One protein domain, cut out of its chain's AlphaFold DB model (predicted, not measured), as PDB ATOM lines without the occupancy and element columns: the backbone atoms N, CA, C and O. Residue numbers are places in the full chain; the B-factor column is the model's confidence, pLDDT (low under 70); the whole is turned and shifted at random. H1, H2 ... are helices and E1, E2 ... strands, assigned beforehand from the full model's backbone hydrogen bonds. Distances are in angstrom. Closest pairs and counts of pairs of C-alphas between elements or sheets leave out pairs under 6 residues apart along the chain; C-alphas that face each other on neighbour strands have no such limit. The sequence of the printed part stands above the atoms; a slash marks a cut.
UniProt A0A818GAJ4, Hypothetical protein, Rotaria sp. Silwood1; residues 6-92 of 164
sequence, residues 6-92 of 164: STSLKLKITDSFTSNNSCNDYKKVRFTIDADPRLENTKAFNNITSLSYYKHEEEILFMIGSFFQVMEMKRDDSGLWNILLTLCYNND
ATOM      1  N   SER A   6     178.333 156.524 113.068       93.62
ATOM      2  CA  SER A   6     179.212 155.356 113.091       93.62
ATOM      3  C   SER A   6     180.669 155.806 113.011       93.62
ATOM      4  O   SER A   6     181.008 156.710 112.242       93.62
ATOM      5  N   THR A   7     181.517 155.211 113.845       94.62
ATOM      6  CA  THR A   7     182.952 155.504 113.951       94.62
ATOM      7  C   THR A   7     183.731 154.218 114.214       94.62
ATOM      8  O   THR A   7     183.146 153.205 114.582       94.62
ATOM      9  N   SER A   8     185.052 154.243 114.046       94.44
ATOM     10  CA  SER A   8     185.928 153.089 114.273       94.44
ATOM     11  C   SER A   8     186.968 153.399 115.350       94.44
ATOM     12  O   SER A   8     187.521 154.500 115.372       94.44
ATOM     13  N   LEU A   9     187.297 152.414 116.197       92.94
ATOM     14  CA  LEU A   9     188.474 152.481 117.081       92.94
ATOM     15  C   LEU A   9     189.804 152.364 116.313       92.94
ATOM     16  O   LEU A   9     190.865 152.704 116.839       92.94
ATOM     17  N   LYS A  10     189.778 151.882 115.064       91.12
ATOM     18  CA  LYS A  10     190.973 151.634 114.257       91.12
ATOM     19  C   LYS A  10     191.255 152.781 113.305       91.12
ATOM     20  O   LYS A  10     190.616 152.923 112.265       91.12
ATOM     21  N   LEU A  11     192.353 153.489 113.568       85.62
ATOM     22  CA  LEU A  11     192.844 154.554 112.691       85.62
ATOM     23  C   LEU A  11     193.019 154.096 111.231       85.62
ATOM     24  O   LEU A  11     192.616 154.804 110.319       85.62
ATOM     25  N   LYS A  12     193.527 152.876 111.005       86.31
ATOM     26  CA  LYS A  12     193.730 152.323 109.650       86.31
ATOM     27  C   LYS A  12     192.440 152.224 108.830       86.31
ATOM     28  O   LYS A  12     192.481 152.383 107.614       86.31
ATOM     29  N   ILE A  13     191.312 151.943 109.483       84.25
ATOM     30  CA  ILE A  13     190.004 151.883 108.825       84.25
ATOM     31  C   ILE A  13     189.595 153.299 108.420       84.25
ATOM     32  O   ILE A  13     189.294 153.536 107.253       84.25
ATOM     33  N   THR A  14     189.725 154.266 109.329       77.81
ATOM     34  CA  THR A  14     189.494 155.693 109.048       77.81
ATOM     35  C   THR A  14     190.378 156.222 107.910       77.81
ATOM     36  O   THR A  14     189.919 156.996 107.069       77.81
ATOM     37  N   ASP A  15     191.628 155.768 107.820       82.38
ATOM     38  CA  ASP A  15     192.566 156.174 106.768       82.38
ATOM     39  C   ASP A  15     192.139 155.671 105.389       82.38
ATOM     40  O   ASP A  15     192.244 156.409 104.409       82.38
ATOM     41  N   SER A  16     191.568 154.465 105.311       81.94
ATOM     42  CA  SER A  16     191.051 153.917 104.052       81.94
ATOM     43  C   SER A  16     189.913 154.763 103.456       81.94
ATOM     44  O   SER A  16     189.800 154.891 102.237       81.94
ATOM     45  N   PHE A  17     189.120 155.433 104.302       79.19
ATOM     46  CA  PHE A  17     188.074 156.358 103.854       79.19
ATOM     47  C   PHE A  17     188.629 157.696 103.348       79.19
ATOM     48  O   PHE A  17     187.948 158.405 102.608       79.19
ATOM     49  N   THR A  18     189.868 158.047 103.706       76.38
ATOM     50  CA  THR A  18     190.520 159.299 103.283       76.38
ATOM     51  C   THR A  18     191.549 159.097 102.163       76.38
ATOM     52  O   THR A  18     191.958 160.068 101.517       76.38
ATOM     53  N   SER A  19     191.930 157.853 101.849       70.00
ATOM     54  CA  SER A  19     192.939 157.532 100.829       70.00
ATOM     55  C   SER A  19     192.469 157.678  99.378       70.00
ATOM     56  O   SER A  19     193.306 157.763  98.481       70.00
ATOM     57  N   ASN A  20     191.161 157.758  99.109       63.78
ATOM     58  CA  ASN A  20     190.667 157.922  97.737       63.78
ATOM     59  C   ASN A  20     190.913 159.352  97.213       63.78
ATOM     60  O   ASN A  20     190.520 160.345  97.824       63.78
ATOM     61  N   ASN A  21     191.597 159.448  96.068       57.38
ATOM     62  CA  ASN A  21     192.086 160.690  95.446       57.38
ATOM     63  C   ASN A  21     191.214 161.194  94.282       57.38
ATOM     64  O   ASN A  21     191.687 161.941  93.431       57.38
ATOM     65  N   SER A  22     189.950 160.786  94.190       57.66
ATOM     66  CA  SER A  22     189.196 160.927  92.939       57.66
ATOM     67  C   SER A  22     188.452 162.254  92.729       57.66
ATOM     68  O   SER A  22     187.637 162.320  91.814       57.66
ATOM     69  N   CYS A  23     188.700 163.320  93.500       54.56
ATOM     70  CA  CYS A  23     188.127 164.638  93.187       54.56
ATOM     71  C   CYS A  23     188.835 165.782  93.942       54.56
ATOM     72  O   CYS A  23     188.883 165.772  95.172       54.56
ATOM     73  N   ASN A  24     189.358 166.772  93.211       60.66
ATOM     74  CA  ASN A  24     190.094 167.921  93.767       60.66
ATOM     75  C   ASN A  24     189.214 168.937  94.521       60.66
ATOM     76  O   ASN A  24     189.753 169.802  95.217       60.66
ATOM     77  N   ASP A  25     187.888 168.826  94.428       77.38
ATOM     78  CA  ASP A  25     186.975 169.836  94.978       77.38
ATOM     79  C   ASP A  25     186.556 169.554  96.429       77.38
ATOM     80  O   ASP A  25     186.128 170.464  97.142       77.38
ATOM     81  N   TYR A  26     186.733 168.323  96.920       79.38
ATOM     82  CA  TYR A  26     186.374 167.969  98.294       79.38
ATOM     83  C   TYR A  26     187.542 168.147  99.265       79.38
ATOM     84  O   TYR A  26     188.695 167.817  98.982       79.38
ATOM     85  N   LYS A  27     187.236 168.645 100.466       83.38
ATOM     86  CA  LYS A  27     188.187 168.675 101.583       83.38
ATOM     87  C   LYS A  27     188.076 167.378 102.370       83.38
ATOM     88  O   LYS A  27     186.986 166.984 102.775       83.38
ATOM     89  N   LYS A  28     189.217 166.732 102.605       87.31
ATOM     90  CA  LYS A  28     189.301 165.544 103.452       87.31
ATOM     91  C   LYS A  28     189.322 165.980 104.912       87.31
ATOM     92  O   LYS A  28     190.074 166.890 105.272       87.31
ATOM     93  N   VAL A  29     188.512 165.323 105.733       91.19
ATOM     94  CA  VAL A  29     188.394 165.598 107.165       91.19
ATOM     95  C   VAL A  29     188.419 164.277 107.923       91.19
ATOM     96  O   VAL A  29     187.704 163.345 107.564       91.19
ATOM     97  N   ARG A  30     189.231 164.210 108.976       92.56
ATOM     98  CA  ARG A  30     189.268 163.136 109.964       92.56
ATOM     99  C   ARG A  30     188.775 163.694 111.292       92.56
ATOM    100  O   ARG A  30     189.343 164.658 111.806       92.56
ATOM    101  N   PHE A  31     187.748 163.065 111.849       95.06
ATOM    102  CA  PHE A  31     187.286 163.342 113.203       95.06
ATOM    103  C   PHE A  31     187.886 162.324 114.167       95.06
ATOM    104  O   PHE A  31     187.742 161.120 113.961       95.06
ATOM    105  N   THR A  32     188.526 162.813 115.224       95.50
ATOM    106  CA  THR A  32     188.938 162.004 116.375       95.50
ATOM    107  C   THR A  32     188.052 162.401 117.541       95.50
ATOM    108  O   THR A  32     187.995 163.580 117.876       95.50
ATOM    109  N   ILE A  33     187.348 161.439 118.133       95.81
ATOM    110  CA  ILE A  33     186.375 161.700 119.195       95.81
ATOM    111  C   ILE A  33     186.903 161.129 120.506       95.81
ATOM    112  O   ILE A  33     187.120 159.924 120.611       95.81
ATOM    113  N   ASP A  34     187.068 161.992 121.500       94.19
ATOM    114  CA  ASP A  34     187.241 161.601 122.891       94.19
ATOM    115  C   ASP A  34     185.863 161.422 123.544       94.19
ATOM    116  O   ASP A  34     185.051 162.353 123.599       94.19
ATOM    117  N   ALA A  35     185.571 160.201 123.982       93.25
ATOM    118  CA  ALA A  35     184.297 159.828 124.577       93.25
ATOM    119  C   ALA A  35     184.540 158.897 125.768       93.25
ATOM    120  O   ALA A  35     184.862 157.721 125.599       93.25
ATOM    121  N   ASP A  36     184.362 159.423 126.980       90.69
ATOM    122  CA  ASP A  36     184.498 158.645 128.208       90.69
ATOM    123  C   ASP A  36     183.153 157.984 128.571       90.69
ATOM    124  O   ASP A  36     182.203 158.684 128.940       90.69
ATOM    125  N   PRO A  37     183.042 156.642 128.501       90.06
ATOM    126  CA  PRO A  37     181.794 155.930 128.785       90.06
ATOM    127  C   PRO A  37     181.396 155.972 130.267       90.06
ATOM    128  O   PRO A  37     180.306 155.525 130.616       90.06
ATOM    129  N   ARG A  38     182.267 156.474 131.153       88.94
ATOM    130  CA  ARG A  38     181.998 156.614 132.591       88.94
ATOM    131  C   ARG A  38     181.271 157.916 132.923       88.94
ATOM    132  O   ARG A  38     180.802 158.067 134.048       88.94
ATOM    133  N   LEU A  39     181.203 158.863 131.985       84.50
ATOM    134  CA  LEU A  39     180.515 160.133 132.194       84.50
ATOM    135  C   LEU A  39     178.999 159.929 132.177       84.50
ATOM    136  O   LEU A  39     178.410 159.519 131.173       84.50
ATOM    137  N   GLU A  40     178.362 160.271 133.294       80.44
ATOM    138  CA  GLU A  40     176.909 160.275 133.408       80.44
ATOM    139  C   GLU A  40     176.279 161.376 132.545       80.44
ATOM    140  O   GLU A  40     176.875 162.418 132.269       80.44
ATOM    141  N   ASN A  41     175.019 161.168 132.160       81.31
ATOM    142  CA  ASN A  41     174.228 162.123 131.380       81.31
ATOM    143  C   ASN A  41     174.811 162.473 129.996       81.31
ATOM    144  O   ASN A  41     174.558 163.558 129.467       81.31
ATOM    145  N   THR A  42     175.571 161.558 129.398       85.38
ATOM    146  CA  THR A  42     175.891 161.576 127.967       85.38
ATOM    147  C   THR A  42     174.793 160.868 127.172       85.38
ATOM    148  O   THR A  42     174.029 160.049 127.695       85.38
ATOM    149  N   LYS A  43     174.682 161.179 125.877       88.06
ATOM    150  CA  LYS A  43     173.906 160.326 124.970       88.06
ATOM    151  C   LYS A  43     174.621 158.989 124.816       88.06
ATOM    152  O   LYS A  43     175.843 158.948 124.735       88.06
ATOM    153  N   ALA A  44     173.842 157.912 124.760       91.31
ATOM    154  CA  ALA A  44     174.400 156.576 124.670       91.31
ATOM    155  C   ALA A  44     175.223 156.393 123.387       91.31
ATOM    156  O   ALA A  44     174.856 156.846 122.300       91.31
ATOM    157  N   PHE A  45     176.321 155.672 123.536       94.81
ATOM    158  CA  PHE A  45     177.135 155.144 122.458       94.81
ATOM    159  C   PHE A  45     177.682 153.797 122.910       94.81
ATOM    160  O   PHE A  45     177.775 153.536 124.111       94.81
ATOM    161  N   ASN A  46     177.989 152.907 121.971       95.06
ATOM    162  CA  ASN A  46     178.526 151.605 122.339       95.06
ATOM    163  C   ASN A  46     179.396 151.008 121.239       95.06
ATOM    164  O   ASN A  46     179.225 151.307 120.058       95.06
ATOM    165  N   ASN A  47     180.291 150.115 121.651       95.56
ATOM    166  CA  ASN A  47     180.990 149.222 120.753       95.56
ATOM    167  C   ASN A  47     180.022 148.132 120.276       95.56
ATOM    168  O   ASN A  47     179.577 147.293 121.058       95.56
ATOM    169  N   ILE A  48     179.713 148.141 118.980       96.06
ATOM    170  CA  ILE A  48     178.795 147.183 118.357       96.06
ATOM    171  C   ILE A  48     179.524 146.136 117.514       96.06
ATOM    172  O   ILE A  48     178.904 145.439 116.716       96.06
ATOM    173  N   THR A  49     180.832 145.965 117.718       95.19
ATOM    174  CA  THR A  49     181.680 145.010 116.982       95.19
ATOM    175  C   THR A  49     181.100 143.602 116.939       95.19
ATOM    176  O   THR A  49     181.164 142.936 115.912       95.19
ATOM    177  N   SER A  50     180.527 143.125 118.047       95.19
ATOM    178  CA  SER A  50     179.947 141.780 118.119       95.19
ATOM    179  C   SER A  50     178.702 141.613 117.238       95.19
ATOM    180  O   SER A  50     178.423 140.491 116.808       95.19
ATOM    181  N   LEU A  51     178.000 142.715 116.955       93.69
ATOM    182  CA  LEU A  51     176.765 142.788 116.172       93.69
ATOM    183  C   LEU A  51     177.003 143.242 114.723       93.69
ATOM    184  O   LEU A  51     176.161 142.990 113.864       93.69
ATOM    185  N   SER A  52     178.126 143.911 114.449       90.81
ATOM    186  CA  SER A  52     178.437 144.478 113.136       90.81
ATOM    187  C   SER A  52     178.792 143.390 112.117       90.81
ATOM    188  O   SER A  52     179.443 142.387 112.433       90.81
ATOM    189  N   TYR A  53     178.384 143.605 110.864       91.44
ATOM    190  CA  TYR A  53     178.760 142.747 109.737       91.44
ATOM    191  C   TYR A  53     180.283 142.771 109.516       91.44
ATOM    192  O   TYR A  53     180.901 141.736 109.264       91.44
ATOM    193  N   TYR A  54     180.908 143.937 109.710       89.75
ATOM    194  CA  TYR A  54     182.347 144.142 109.571       89.75
ATOM    195  C   TYR A  54     183.041 144.207 110.937       89.75
ATOM    196  O   TYR A  54     183.580 145.227 111.348       89.75
ATOM    197  N   LYS A  55     183.102 143.072 111.644       92.06
ATOM    198  CA  LYS A  55     183.692 142.981 113.001       92.06
ATOM    199  C   LYS A  55     185.128 143.509 113.118       92.06
ATOM    200  O   LYS A  55     185.577 143.892 114.191       92.06
ATOM    201  N   HIS A  56     185.884 143.503 112.027       91.19
ATOM    202  CA  HIS A  56     187.260 143.983 112.037       91.19
ATOM    203  C   HIS A  56     187.360 145.514 112.123       91.19
ATOM    204  O   HIS A  56     188.440 145.997 112.460       91.19
ATOM    205  N   GLU A  57     186.277 146.256 111.871       90.62
ATOM    206  CA  GLU A  57     186.245 147.722 111.937       90.62
ATOM    207  C   GLU A  57     186.190 148.265 113.363       90.62
ATOM    208  O   GLU A  57     186.498 149.430 113.570       90.62
ATOM    209  N   GLU A  58     185.857 147.441 114.357       94.19
ATOM    210  CA  GLU A  58     185.712 147.878 115.752       94.19
ATOM    211  C   GLU A  58     184.799 149.105 115.903       94.19
ATOM    212  O   GLU A  58     185.189 150.157 116.417       94.19
ATOM    213  N   GLU A  59     183.585 148.959 115.376       95.06
ATOM    214  CA  GLU A  59     182.618 150.041 115.251       95.06
ATOM    215  C   GLU A  59     182.101 150.522 116.617       95.06
ATOM    216  O   GLU A  59     181.569 149.740 117.416       95.06
ATOM    217  N   ILE A  60     182.202 151.832 116.846       95.88
ATOM    218  CA  ILE A  60     181.498 152.558 117.901       95.88
ATOM    219  C   ILE A  60     180.346 153.337 117.267       95.88
ATOM    220  O   ILE A  60     180.563 154.222 116.432       95.88
ATOM    221  N   LEU A  61     179.121 153.035 117.697       95.62
ATOM    222  CA  LEU A  61     177.912 153.696 117.222       95.62
ATOM    223  C   LEU A  61     177.398 154.682 118.272       95.62
ATOM    224  O   LEU A  61     177.061 154.289 119.389       95.62
ATOM    225  N   PHE A  62     177.295 155.952 117.894       95.56
ATOM    226  CA  PHE A  62     176.700 157.009 118.707       95.56
ATOM    227  C   PHE A  62     175.226 157.201 118.346       95.56
ATOM    228  O   PHE A  62     174.862 157.287 117.167       95.56
ATOM    229  N   MET A  63     174.375 157.320 119.368       91.88
ATOM    230  CA  MET A  63     172.957 157.626 119.187       91.88
ATOM    231  C   MET A  63     172.754 158.996 118.536       91.88
ATOM    232  O   MET A  63     173.532 159.937 118.732       91.88
ATOM    233  N   ILE A  64     171.634 159.126 117.822       88.94
ATOM    234  CA  ILE A  64     171.152 160.417 117.336       88.94
ATOM    235  C   ILE A  64     171.030 161.426 118.492       88.94
ATOM    236  O   ILE A  64     170.588 161.097 119.595       88.94
ATOM    237  N   GLY A  65     171.429 162.671 118.229       81.94
ATOM    238  CA  GLY A  65     171.400 163.748 119.219       81.94
ATOM    239  C   GLY A  65     172.612 163.790 120.154       81.94
ATOM    240  O   GLY A  65     172.585 164.552 121.115       81.94
ATOM    241  N   SER A  66     173.654 162.994 119.892       88.31
ATOM    242  CA  SER A  66     174.971 163.178 120.514       88.31
ATOM    243  C   SER A  66     175.578 164.518 120.084       88.31
ATOM    244  O   SER A  66     175.611 164.830 118.891       88.31
ATOM    245  N   PHE A  67     176.047 165.305 121.054       86.06
ATOM    246  CA  PHE A  67     176.719 166.584 120.823       86.06
ATOM    247  C   PHE A  67     178.219 166.435 121.044       86.06
ATOM    248  O   PHE A  67     178.645 165.741 121.964       86.06
ATOM    249  N   PHE A  68     179.005 167.112 120.213       90.06
ATOM    250  CA  PHE A  68     180.458 167.084 120.284       90.06
ATOM    251  C   PHE A  68     180.996 168.509 120.281       90.06
ATOM    252  O   PHE A  68     180.624 169.309 119.419       90.06
ATOM    253  N   GLN A  69     181.883 168.815 121.221       89.25
ATOM    254  CA  GLN A  69     182.616 170.070 121.239       89.25
ATOM    255  C   GLN A  69     183.868 169.933 120.380       89.25
ATOM    256  O   GLN A  69     184.617 168.968 120.522       89.25
ATOM    257  N   VAL A  70     184.112 170.908 119.500       93.31
ATOM    258  CA  VAL A  70     185.390 170.986 118.790       93.31
ATOM    259  C   VAL A  70     186.452 171.522 119.737       93.31
ATOM    260  O   VAL A  70     186.348 172.652 120.212       93.31
ATOM    261  N   MET A  71     187.481 170.715 119.967       94.19
ATOM    262  CA  MET A  71     188.615 171.071 120.814       94.19
ATOM    263  C   MET A  71     189.754 171.661 119.993       94.19
ATOM    264  O   MET A  71     190.399 172.619 120.407       94.19
ATOM    265  N   GLU A  72     189.999 171.097 118.811       96.69
ATOM    266  CA  GLU A  72     191.096 171.514 117.951       96.69
ATOM    267  C   GLU A  72     190.787 171.220 116.482       96.69
ATOM    268  O   GLU A  72     190.183 170.200 116.151       96.69
ATOM    269  N   MET A  73     191.242 172.104 115.593       96.69
ATOM    270  CA  MET A  73     191.254 171.877 114.152       96.69
ATOM    271  C   MET A  73     192.652 172.172 113.618       96.69
ATOM    272  O   MET A  73     193.137 173.298 113.716       96.69
ATOM    273  N   LYS A  74     193.293 171.168 113.024       96.25
ATOM    274  CA  LYS A  74     194.615 171.295 112.406       96.25
ATOM    275  C   LYS A  74     194.600 170.700 111.014       96.25
ATOM    276  O   LYS A  74     193.958 169.683 110.776       96.25
ATOM    277  N   ARG A  75     195.344 171.306 110.100       94.12
ATOM    278  CA  ARG A  75     195.587 170.744 108.774       94.12
ATOM    279  C   ARG A  75     197.002 170.197 108.733       94.12
ATOM    280  O   ARG A  75     197.922 170.903 109.138       94.12
ATOM    281  N   ASP A  76     197.154 168.958 108.288       89.00
ATOM    282  CA  ASP A  76     198.476 168.367 108.086       89.00
ATOM    283  C   ASP A  76     199.045 168.687 106.695       89.00
ATOM    284  O   ASP A  76     198.357 169.237 105.825       89.00
ATOM    285  N   ASP A  77     200.308 168.319 106.486       88.06
ATOM    286  CA  ASP A  77     201.044 168.566 105.241       88.06
ATOM    287  C   ASP A  77     200.437 167.833 104.034       88.06
ATOM    288  O   ASP A  77     200.607 168.260 102.893       88.06
ATOM    289  N   SER A  78     199.674 166.758 104.269       84.56
ATOM    290  CA  SER A  78     198.929 166.047 103.220       84.56
ATOM    291  C   SER A  78     197.648 166.782 102.803       84.56
ATOM    292  O   SER A  78     196.982 166.416 101.832       84.56
ATOM    293  N   GLY A  79     197.296 167.847 103.526       85.38
ATOM    294  CA  GLY A  79     196.111 168.651 103.302       85.38
ATOM    295  C   GLY A  79     194.851 168.113 103.980       85.38
ATOM    296  O   GLY A  79     193.787 168.700 103.745       85.38
ATOM    297  N   LEU A  80     194.963 167.067 104.805       89.06
ATOM    298  CA  LEU A  80     193.879 166.482 105.589       89.06
ATOM    299  C   LEU A  80     193.618 167.334 106.839       89.06
ATOM    300  O   LEU A  80     194.530 167.690 107.588       89.06
ATOM    301  N   TRP A  81     192.349 167.668 107.063       92.75
ATOM    302  CA  TRP A  81     191.916 168.317 108.295       92.75
ATOM    303  C   TRP A  81     191.717 167.276 109.388       92.75
ATOM    304  O   TRP A  81     190.873 166.398 109.260       92.75
ATOM    305  N   ASN A  82     192.465 167.397 110.473       93.44
ATOM    306  CA  ASN A  82     192.312 166.613 111.684       93.44
ATOM    307  C   ASN A  82     191.550 167.464 112.703       93.44
ATOM    308  O   ASN A  82     192.020 168.527 113.113       93.44
ATOM    309  N   ILE A  83     190.353 167.010 113.064       96.19
ATOM    310  CA  ILE A  83     189.457 167.701 113.987       96.19
ATOM    311  C   ILE A  83     189.300 166.837 115.233       96.19
ATOM    312  O   ILE A  83     188.782 165.720 115.163       96.19
ATOM    313  N   LEU A  84     189.754 167.367 116.366       96.50
ATOM    314  CA  LEU A  84     189.574 166.743 117.667       96.50
ATOM    315  C   LEU A  84     188.242 167.193 118.258       96.50
ATOM    316  O   LEU A  84     187.965 168.390 118.377       96.50
ATOM    317  N   LEU A  85     187.437 166.212 118.635       95.38
ATOM    318  CA  LEU A  85     186.122 166.370 119.221       95.38
ATOM    319  C   LEU A  85     186.095 165.730 120.608       95.38
ATOM    320  O   LEU A  85     186.714 164.691 120.813       95.38
ATOM    321  N   THR A  86     185.307 166.290 121.518       92.88
ATOM    322  CA  THR A  86     184.972 165.652 122.800       92.88
ATOM    323  C   THR A  86     183.460 165.509 122.914       92.88
ATOM    324  O   THR A  86     182.724 166.441 122.585       92.88
ATOM    325  N   LEU A  87     182.980 164.342 123.352       91.31
ATOM    326  CA  LEU A  87     181.558 164.103 123.605       91.31
ATOM    327  C   LEU A  87     181.065 164.994 124.756       91.31
ATOM    328  O   LEU A  87     181.577 164.924 125.872       91.31
ATOM    329  N   CYS A  88     180.039 165.805 124.497       86.69
ATOM    330  CA  CYS A  88     179.413 166.635 125.522       86.69
ATOM    331  C   CYS A  88     178.523 165.791 126.448       86.69
ATOM    332  O   CYS A  88     177.811 164.882 126.009       86.69
ATOM    333  N   TYR A  89     178.493 166.158 127.726       82.19
ATOM    334  CA  TYR A  89     177.582 165.621 128.740       82.19
ATOM    335  C   TYR A  89     176.646 166.733 129.238       82.19
ATOM    336  O   TYR A  89     176.977 167.913 129.148       82.19
ATOM    337  N   ASN A  90     175.460 166.390 129.757       64.81
ATOM    338  CA  ASN A  90     174.400 167.378 130.046       64.81
ATOM    339  C   ASN A  90     174.781 168.513 131.015       64.81
ATOM    340  O   ASN A  90     174.096 169.534 131.036       64.81
ATOM    341  N   ASN A  91     175.828 168.344 131.825       62.50
ATOM    342  CA  ASN A  91     176.276 169.371 132.770       62.50
ATOM    343  C   ASN A  91     177.395 170.264 132.214       62.50
ATOM    344  O   ASN A  91     177.967 171.075 132.943       62.50
ATOM    345  N   ASP A  92     177.712 170.118 130.930       68.62
ATOM    346  CA  ASP A  92     178.612 171.020 130.236       68.62
ATOM    347  C   ASP A  92     177.938 172.394 130.089       68.62
ATOM    348  O   ASP A  92     176.878 172.535 129.468       68.62
TER     349      ASP A  92
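Overview. This is residues 6 to 92 of the 164 residues of the protein "Hypothetical protein" of Rotaria sp. Silwood1 (UniProt A0A818GAJ4). Two small three-stranded sheets sit beside each other in a flat model: E2, E6 and E5 make the larger, longer-stranded one, and E1, E4 and E3 make a smaller one beyond its E2 edge. The short helix H1 grazes the larger sheet at E2, and residues 21 to 26 of the loop after H1 stick out free. The printed part has 87 residues, with one named helix and six named strands in the order E1 H1 E2 E3 E4 E5 E6. The class is mixed, helices and strands, though under half of the residues are in named elements; the sheet E1 E4 E3 is antiparallel and the sheet E2 E6 E5 is mixed. The whole is only just loose, close to compact, with a radius of gyration of the C-alphas of 14.5 A and spans of 41 by 32 by 18 A.

Arrangement. E1, residues 6 to 8, is an edge strand antiparallel to E4, residues 59 to 62, with N 7 and O 60 2.9 A apart, within hydrogen-bond range. On the other side of E4 is E3, residues 45 to 47, antiparallel to it at 169 degrees; N 61 and O 46 are 2.9 A apart. E3 and E4 form a hairpin. H1, residues 11 to 18, has 2 of 4 O i to N i+4 pairs within hydrogen-bond range and 5 of 5 O i to N i+3 pairs. It only grazes the sheet of E2, residues 29 to 34, E6, residues 81 to 87, and E5, residues 68 to 75; the closest C-alphas of H1 and E2 are those of Thr 14 and Arg 30, 7.5 A apart. E1 and E2 are near each other, with 5 pairs of C-alphas within 10 A. E2 and E6 are parallel at 27 degrees, with N 30 and O 81 2.8 A apart. E5 and E6 form an antiparallel hairpin, with N 82 and O 74 2.7 A apart. E2 and E3 are apart, and so are E4 and E5.

Along the chain. E1 begins at C-alpha 6 (179.212, 155.356, 113.091) and is 7.2 A long. H1 measures 10.8 A, E2 16.3 A, E3 7.3 A and E4 9.8 A. E5 is 19.4 A long and bends by 62 degrees at residue 71. E6 is 19.0 A long and ends at C-alpha 87 (181.558, 164.103, 123.605).

Size, cuts and confidence. The farthest C-alphas, those of Ser 22 and Asn 91, are 42.7 A apart. The printed part has no cut, and its one long link is E3 to E4. The pLDDT is under 70 at residues 20 to 24 and 90 to 92.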